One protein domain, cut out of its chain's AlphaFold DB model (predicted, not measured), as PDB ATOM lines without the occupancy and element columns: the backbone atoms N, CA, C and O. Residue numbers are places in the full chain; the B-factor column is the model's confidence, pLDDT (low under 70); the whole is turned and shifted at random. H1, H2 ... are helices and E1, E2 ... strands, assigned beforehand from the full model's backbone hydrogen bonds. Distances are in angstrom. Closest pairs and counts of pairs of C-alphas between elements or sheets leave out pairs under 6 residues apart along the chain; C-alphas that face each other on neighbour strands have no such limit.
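This is residues 2 to 48 and 70 to 83 of the 104 residues of an uncharacterized protein of Bacillus sp. AFS031507 (UniProt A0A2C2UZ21). A long helix, H1, and a narrow ribbon of two antiparallel strands, E1 and E2, meet at one end and spread from there as an open V. The last turns of H1, residues 27 to 33, come near the ribbon at the corner of the V, while residues 2 to 26 of H1 stick out free as one long arm. The printed part has 61 residues with one named helix and two named strands, in the order H1, E1, E2; the sheet's order is E1 - E2, and the class is mixed, helices and strands. The whole is extended, with a radius of gyration of the C-alphas of 17.3 A, and its outline is flat, spanning 50 by 40 by 10 A.

Find C-alpha 2 at (92.840, 170.364, 95.227); from there H1, residues 2 to 33, runs 46.7 A to C-alpha 33 at (123.985, 159.616, 128.356). After two more residues look for C-alpha 36, where E1, residues 36 to 44, begins; it is 26.5 A long. Beyond the cut comes E2, residues 71 to 80, 27.1 A long, which ends at C-alpha 80 at (126.114, 150.427, 125.762). E2 bends by 51 degrees at residue 74.

Start at H1, where every O i to N i+4 pair is within hydrogen-bond range. Its closest C-alphas to E1 are those of Ile 31 and Val 37, 6.6 A apart. Its closest C-alphas to E2 are those of Ile 31 and Phe 79, 7.3 A apart. Look next at E1 and E2, antiparallel neighbours with 162 degrees between their directions. C-alphas 36 and 80 face each other at 5.1 A, and C-alphas 44 and 71 face each other at 5.5 A. Among the backbone pairs within hydrogen-bond range you will find N 38 and O 78 at 2.9 A, and N 44 and O 71 at 2.8 A.

The two C-alphas farthest apart are those of Glu 2 and Arg 83, 52.1 A. Without residues 2 to 26, which stand free, the body has 36 residues and spans 44 by 14 by 9 A. The link from H1 to E1 is tight. The link from E1 to E2 goes across the cut: residues 49 to 69 are not printed, and C-alphas 48 and 70 are 11.0 A apart. The mean pLDDT of the printed part is 85.5; look for the values under 70 at residues 44 to 48 and at residue 70 of this model.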
ATOM      1  N   GLU A   2      91.413 170.084  95.533       81.12
ATOM      2  CA  GLU A   2      92.840 170.364  95.227       81.12
ATOM      3  C   GLU A   2      93.558 171.168  96.326       81.12
ATOM      4  O   GLU A   2      94.667 170.824  96.721       81.12
ATOM      5  N   GLU A   3      92.907 172.191  96.880       84.19
ATOM      6  CA  GLU A   3      93.480 173.018  97.953       84.19
ATOM      7  C   GLU A   3      93.683 172.233  99.262       84.19
ATOM      8  O   GLU A   3      94.717 172.341  99.913       84.19
ATOM      9  N   GLU A   4      92.732 171.363  99.609       86.06
ATOM     10  CA  GLU A   4      92.831 170.472 100.774       86.06
ATOM     11  C   GLU A   4      93.958 169.442 100.609       86.06
ATOM     12  O   GLU A   4      94.648 169.130 101.578       86.06
ATOM     13  N   ALA A   5      94.183 168.946  99.387       89.38
ATOM     14  CA  ALA A   5      95.286 168.035  99.092       89.38
ATOM     15  C   ALA A   5      96.652 168.727  99.238       89.38
ATOM     16  O   ALA A   5      97.560 168.156  99.840       89.38
ATOM     17  N   ALA A   6      96.780 169.971  98.765       91.25
ATOM     18  CA  ALA A   6      98.002 170.758  98.919       91.25
ATOM     19  C   ALA A   6      98.301 171.081 100.394       91.25
ATOM     20  O   ALA A   6      99.440 170.962 100.846       91.25
ATOM     21  N   LEU A   7      97.275 171.435 101.174       91.62
ATOM     22  CA  LEU A   7      97.416 171.640 102.617       91.62
ATOM     23  C   LEU A   7      97.850 170.354 103.327       91.62
ATOM     24  O   LEU A   7      98.746 170.400 104.168       91.62
ATOM     25  N   GLN A   8      97.266 169.211 102.959       91.56
ATOM     26  CA  GLN A   8      97.641 167.912 103.517       91.56
ATOM     27  C   GLN A   8      99.091 167.526 103.186       91.56
ATOM     28  O   GLN A   8      99.780 166.923 104.005       91.56
ATOM     29  N   GLU A   9      99.579 167.865 101.995       92.06
ATOM     30  CA  GLU A   9     100.970 167.618 101.615       92.06
ATOM     31  C   GLU A   9     101.941 168.449 102.466       92.06
ATOM     32  O   GLU A   9     102.922 167.919 102.991       92.06
ATOM     33  N   ILE A  10     101.627 169.732 102.679       92.44
ATOM     34  CA  ILE A  10     102.435 170.628 103.515       92.44
ATOM     35  C   ILE A  10     102.459 170.142 104.967       92.44
ATOM     36  O   ILE A  10     103.525 170.117 105.586       92.44
ATOM     37  N   THR A  11     101.315 169.735 105.524       94.31
ATOM     38  CA  THR A  11     101.266 169.224 106.900       94.31
ATOM     39  C   THR A  11     102.069 167.939 107.040       94.31
ATOM     40  O   THR A  11     102.885 167.847 107.953       94.31
ATOM     41  N   ASN A  12     101.929 166.997 106.103       94.25
ATOM     42  CA  ASN A  12     102.713 165.764 106.089       94.25
ATOM     43  C   ASN A  12     104.220 166.053 106.052       94.25
ATOM     44  O   ASN A  12     104.975 165.472 106.831       94.25
ATOM     45  N   PHE A  13     104.653 166.982 105.195       94.50
ATOM     46  CA  PHE A  13     106.054 167.394 105.107       94.50
ATOM     47  C   PHE A  13     106.567 167.992 106.424       94.50
ATOM     48  O   PHE A  13     107.648 167.630 106.900       94.50
ATOM     49  N   ILE A  14     105.792 168.887 107.045       94.88
ATOM     50  CA  ILE A  14     106.145 169.485 108.337       94.88
ATOM     51  C   ILE A  14     106.258 168.398 109.410       94.88
ATOM     52  O   ILE A  14     107.238 168.381 110.155       94.88
ATOM     53  N   THR A  15     105.295 167.477 109.476       95.00
ATOM     54  CA  THR A  15     105.297 166.371 110.437       95.00
ATOM     55  C   THR A  15     106.496 165.443 110.239       95.00
ATOM     56  O   THR A  15     107.142 165.079 111.219       95.00
ATOM     57  N   GLU A  16     106.849 165.098 108.998       94.56
ATOM     58  CA  GLU A  16     108.038 164.285 108.711       94.56
ATOM     59  C   GLU A  16     109.324 164.996 109.155       94.56
ATOM     60  O   GLU A  16     110.185 164.399 109.806       94.56
ATOM     61  N   SER A  17     109.442 166.287 108.840       94.12
ATOM     62  CA  SER A  17     110.592 167.102 109.233       94.12
ATOM     63  C   SER A  17     110.739 167.163 110.755       94.12
ATOM     64  O   SER A  17     111.822 166.917 111.289       94.12
ATOM     65  N   GLN A  18     109.637 167.396 111.473       93.88
ATOM     66  CA  GLN A  18     109.618 167.383 112.936       93.88
ATOM     67  C   GLN A  18     110.029 166.020 113.495       93.88
ATOM     68  O   GLN A  18     110.886 165.964 114.373       93.88
ATOM     69  N   ALA A  19     109.490 164.923 112.955       94.19
ATOM     70  CA  ALA A  19     109.845 163.574 113.387       94.19
ATOM     71  C   ALA A  19     111.349 163.297 113.220       94.19
ATOM     72  O   ALA A  19     111.973 162.721 114.114       94.19
ATOM     73  N   ARG A  20     111.952 163.762 112.118       93.00
ATOM     74  CA  ARG A  20     113.400 163.654 111.885       93.00
ATOM     75  C   ARG A  20     114.202 164.451 112.911       93.00
ATOM     76  O   ARG A  20     115.138 163.913 113.491       93.00
ATOM     77  N   VAL A  21     113.814 165.698 113.175       95.44
ATOM     78  CA  VAL A  21     114.478 166.545 114.180       95.44
ATOM     79  C   VAL A  21     114.382 165.918 115.573       95.44
ATOM     80  O   VAL A  21     115.382 165.829 116.281       95.44
ATOM     81  N   THR A  22     113.204 165.428 115.964       92.88
ATOM     82  CA  THR A  22     113.014 164.731 117.242       92.88
ATOM     83  C   THR A  22     113.881 163.478 117.329       92.88
ATOM     84  O   THR A  22     114.468 163.214 118.377       92.88
ATOM     85  N   GLN A  23     114.006 162.719 116.239       92.75
ATOM     86  CA  GLN A  23     114.881 161.554 116.186       92.75
ATOM     87  C   GLN A  23     116.356 161.939 116.364       92.75
ATOM     88  O   GLN A  23     117.061 161.291 117.136       92.75
ATOM     89  N   GLU A  24     116.827 162.987 115.685       91.31
ATOM     90  CA  GLU A  24     118.198 163.488 115.828       91.31
ATOM     91  C   GLU A  24     118.482 163.954 117.259       91.31
ATOM     92  O   GLU A  24     119.516 163.599 117.826       91.31
ATOM     93  N   LEU A  25     117.532 164.664 117.876       92.88
ATOM     94  CA  LEU A  25     117.632 165.089 119.269       92.88
ATOM     95  C   LEU A  25     117.688 163.888 120.223       92.88
ATOM     96  O   LEU A  25     118.556 163.831 121.089       92.88
ATOM     97  N   ALA A  26     116.822 162.891 120.032       89.06
ATOM     98  CA  ALA A  26     116.813 161.678 120.846       89.06
ATOM     99  C   ALA A  26     118.123 160.883 120.714       89.06
ATOM    100  O   ALA A  26     118.628 160.343 121.702       89.06
ATOM    101  N   ILE A  27     118.693 160.821 119.506       88.38
ATOM    102  CA  ILE A  27     120.014 160.228 119.276       88.38
ATOM    103  C   ILE A  27     121.077 161.024 120.032       88.38
ATOM    104  O   ILE A  27     121.875 160.410 120.734       88.38
ATOM    105  N   ALA A  28     121.073 162.357 119.953       89.44
ATOM    106  CA  ALA A  28     122.033 163.205 120.657       89.44
ATOM    107  C   ALA A  28     121.978 162.997 122.179       89.44
ATOM    108  O   ALA A  28     123.001 162.689 122.787       89.44
ATOM    109  N   THR A  29     120.783 163.039 122.773       87.56
ATOM    110  CA  THR A  29     120.583 162.769 124.206       87.56
ATOM    111  C   THR A  29     121.064 161.370 124.589       87.56
ATOM    112  O   THR A  29     121.660 161.163 125.645       87.56
ATOM    113  N   ARG A  30     120.838 160.373 123.729       87.25
ATOM    114  CA  ARG A  30     121.299 159.009 123.999       87.25
ATOM    115  C   ARG A  30     122.814 158.865 123.863       87.25
ATOM    116  O   ARG A  30     123.394 158.098 124.624       87.25
ATOM    117  N   ILE A  31     123.448 159.588 122.941       87.56
ATOM    118  CA  ILE A  31     124.912 159.667 122.832       87.56
ATOM    119  C   ILE A  31     125.497 160.290 124.101       87.56
ATOM    120  O   ILE A  31     126.459 159.764 124.648       87.56
ATOM    121  N   GLU A  32     124.901 161.379 124.583       87.31
ATOM    122  CA  GLU A  32     125.357 162.102 125.774       87.31
ATOM    123  C   GLU A  32     125.320 161.234 127.043       87.31
ATOM    124  O   GLU A  32     126.259 161.253 127.852       87.31
ATOM    125  N   ASN A  33     124.257 160.435 127.177       87.44
ATOM    126  CA  ASN A  33     123.985 159.616 128.356       87.44
ATOM    127  C   ASN A  33     124.581 158.201 128.300       87.44
ATOM    128  O   ASN A  33     124.661 157.532 129.333       87.44
ATOM    129  N   ALA A  34     124.987 157.706 127.130       86.69
ATOM    130  CA  ALA A  34     125.575 156.376 126.998       86.69
ATOM    131  C   ALA A  34     127.009 156.336 127.547       86.69
ATOM    132  O   ALA A  34     127.778 157.284 127.404       86.69
ATOM    133  N   PHE A  35     127.380 155.213 128.167       87.25
ATOM    134  CA  PHE A  35     128.754 154.998 128.630       87.25
ATOM    135  C   PHE A  35     129.710 154.767 127.452       87.25
ATOM    136  O   PHE A  35     130.814 155.305 127.427       87.25
ATOM    137  N   GLU A  36     129.263 154.003 126.456       85.69
ATOM    138  CA  GLU A  36     129.996 153.735 125.221       85.69
ATOM    139  C   GLU A  36     129.037 153.803 124.026       85.69
ATOM    140  O   GLU A  36     127.898 153.321 124.090       85.69
ATOM    141  N   VAL A  37     129.510 154.392 122.924       90.31
ATOM    142  CA  VAL A  37     128.778 154.490 121.657       90.31
ATOM    143  C   VAL A  37     129.649 153.960 120.528       90.31
ATOM    144  O   VAL A  37     130.762 154.432 120.314       90.31
ATOM    145  N   GLU A  38     129.112 153.006 119.776       88.94
ATOM    146  CA  GLU A  38     129.719 152.461 118.566       88.94
ATOM    147  C   GLU A  38     128.892 152.893 117.347       88.94
ATOM    148  O   GLU A  38     127.663 152.762 117.337       88.94
ATOM    149  N   ILE A  39     129.571 153.448 116.337       89.75
ATOM    150  CA  ILE A  39     128.961 153.978 115.112       89.75
ATOM    151  C   ILE A  39     129.557 153.235 113.916       89.75
ATOM    152  O   ILE A  39     130.736 153.389 113.606       89.75
ATOM    153  N   GLU A  40     128.726 152.461 113.223       87.94
ATOM    154  CA  GLU A  40     129.102 151.785 111.979       87.94
ATOM    155  C   GLU A  40     128.521 152.529 110.778       87.94
ATOM    156  O   GLU A  40     127.301 152.645 110.637       87.94
ATOM    157  N   GLU A  41     129.392 153.025 109.898       84.94
ATOM    158  CA  GLU A  41     129.002 153.743 108.684       84.94
ATOM    159  C   GLU A  41     129.127 152.844 107.446       84.94
ATOM    160  O   GLU A  41     130.203 152.352 107.101       84.94
ATOM    161  N   PHE A  42     128.016 152.663 106.736       84.56
ATOM    162  CA  PHE A  42     127.979 151.988 105.446       84.56
ATOM    163  C   PHE A  42     128.042 153.043 104.353       84.56
ATOM    164  O   PHE A  42     127.211 153.950 104.308       84.56
ATOM    165  N   TYR A  43     129.006 152.918 103.451       81.94
ATOM    166  CA  TYR A  43     129.207 153.870 102.367       81.94
ATOM    167  C   TYR A  43     128.753 153.281 101.039       81.94
ATOM    168  O   TYR A  43     128.982 152.102 100.771       81.94
ATOM    169  N   ASP A  44     128.154 154.116 100.199       69.69
ATOM    170  CA  ASP A  44     127.917 153.789  98.803       69.69
ATOM    171  C   ASP A  44     129.200 154.041  97.996       69.69
ATOM    172  O   ASP A  44     129.842 155.087  98.142       69.69
ATOM    173  N   LEU A  45     129.587 153.064  97.175       60.59
ATOM    174  CA  LEU A  45     130.739 153.142  96.273       60.59
ATOM    175  C   LEU A  45     130.327 153.549  94.847       60.59
ATOM    176  O   LEU A  45     131.148 153.498  93.934       60.59
ATOM    177  N   SER A  46     129.066 153.936  94.646       54.66
ATOM    178  CA  SER A  46     128.508 154.315  93.345       54.66
ATOM    179  C   SER A  46     128.847 155.769  93.003       54.66
ATOM    180  O   SER A  46     127.982 156.638  92.932       54.66
ATOM    181  N   GLY A  47     130.138 156.050  92.848       48.97
ATOM    182  CA  GLY A  47     130.619 157.218  92.124       48.97
ATOM    183  C   GLY A  47     131.167 156.752  90.784       48.97
ATOM    184  O   GLY A  47     132.258 156.184  90.742       48.97
ATOM    185  N   ASP A  48     130.431 156.980  89.696       48.06
ATOM    186  CA  ASP A  48     130.980 156.904  88.341       48.06
ATOM    187  C   ASP A  48     132.165 157.876  88.243       48.06
ATOM    188  O   ASP A  48     132.001 159.092  88.160       48.06
ATOM    189  N   ARG A  70     132.500 159.629  98.377       59.22
ATOM    190  CA  ARG A  70     132.000 158.519  99.187       59.22
ATOM    191  C   ARG A  70     130.795 158.977 100.017       59.22
ATOM    192  O   ARG A  70     130.945 159.573 101.080       59.22
ATOM    193  N   ARG A  71     129.585 158.730  99.503       71.19
ATOM    194  CA  ARG A  71     128.312 159.058 100.168       71.19
ATOM    195  C   ARG A  71     128.025 158.038 101.270       71.19
ATOM    196  O   ARG A  71     128.034 156.837 101.017       71.19
ATOM    197  N   ILE A  72     127.742 158.499 102.489       75.38
ATOM    198  CA  ILE A  72     127.254 157.617 103.562       75.38
ATOM    199  C   ILE A  72     125.838 157.165 103.189       75.38
ATOM    200  O   ILE A  72     124.958 157.995 102.961       75.38
ATOM    201  N   LYS A  73     125.639 155.851 103.097       85.00
ATOM    202  CA  LYS A  73     124.364 155.204 102.773       85.00
ATOM    203  C   LYS A  73     123.512 154.998 104.020       85.00
ATOM    204  O   LYS A  73     122.320 155.280 104.000       85.00
ATOM    205  N   SER A  74     124.114 154.503 105.097       85.69
ATOM    206  CA  SER A  74     123.421 154.257 106.362       85.69
ATOM    207  C   SER A  74     124.393 154.258 107.534       85.69
ATOM    208  O   SER A  74     125.588 154.020 107.358       85.69
ATOM    209  N   ARG A  75     123.866 154.499 108.738       88.00
ATOM    210  CA  ARG A  75     124.601 154.387 110.000       88.00
ATOM    211  C   ARG A  75     123.872 153.446 110.949       88.00
ATOM    212  O   ARG A  75     122.644 153.466 110.995       88.00
ATOM    213  N   VAL A  76     124.620 152.655 111.707       90.81
ATOM    214  CA  VAL A  76     124.098 151.843 112.812       90.81
ATOM    215  C   VAL A  76     124.722 152.353 114.104       90.81
ATOM    216  O   VAL A  76     125.943 152.361 114.241       90.81
ATOM    217  N   TYR A  77     123.873 152.789 115.034       88.88
ATOM    218  CA  TYR A  77     124.277 153.274 116.353       88.88
ATOM    219  C   TYR A  77     124.036 152.180 117.395       88.88
ATOM    220  O   TYR A  77     122.903 151.718 117.555       88.88
ATOM    221  N   ARG A  78     125.081 151.775 118.122       91.44
ATOM    222  CA  ARG A  78     124.979 150.851 119.260       91.44
ATOM    223  C   ARG A  78     125.354 151.604 120.533       91.44
ATOM    224  O   ARG A  78     126.462 152.115 120.654       91.44
ATOM    225  N   PHE A  79     124.425 151.662 121.481       89.75
ATOM    226  CA  PHE A  79     124.604 152.337 122.768       89.75
ATOM    227  C   PHE A  79     124.769 151.288 123.867       89.75
ATOM    228  O   PHE A  79     123.895 150.427 124.004       89.75
ATOM    229  N   LYS A  80     125.850 151.352 124.649       89.31
ATOM    230  CA  LYS A  80     126.114 150.427 125.762       89.31
ATOM    231  C   LYS A  80     126.220 151.191 127.081       89.31
ATOM    232  O   LYS A  80     126.910 152.205 127.170       89.31
ATOM    233  N   GLY A  81     125.560 150.656 128.108       83.12
ATOM    234  CA  GLY A  81     125.550 151.225 129.455       83.12
ATOM    235  C   GLY A  81     124.854 152.587 129.551       83.12
ATOM    236  O   GLY A  81     124.365 153.139 128.567       83.12
ATOM    237  N   TRP A  82     124.822 153.120 130.767       80.50
ATOM    238  CA  TRP A  82     124.348 154.463 131.092       80.50
ATOM    239  C   TRP A  82     125.427 155.131 131.938       80.50
ATOM    240  O   TRP A  82     125.987 154.479 132.822       80.50
ATOM    241  N   ARG A  83     125.764 156.390 131.659       76.94
ATOM    242  CA  ARG A  83     126.750 157.117 132.464       76.94
ATOM    243  C   ARG A  83     126.192 157.346 133.862       76.94
ATOM    244  O   ARG A  83     125.050 157.768 134.039       76.94
TER     245      ARG A  83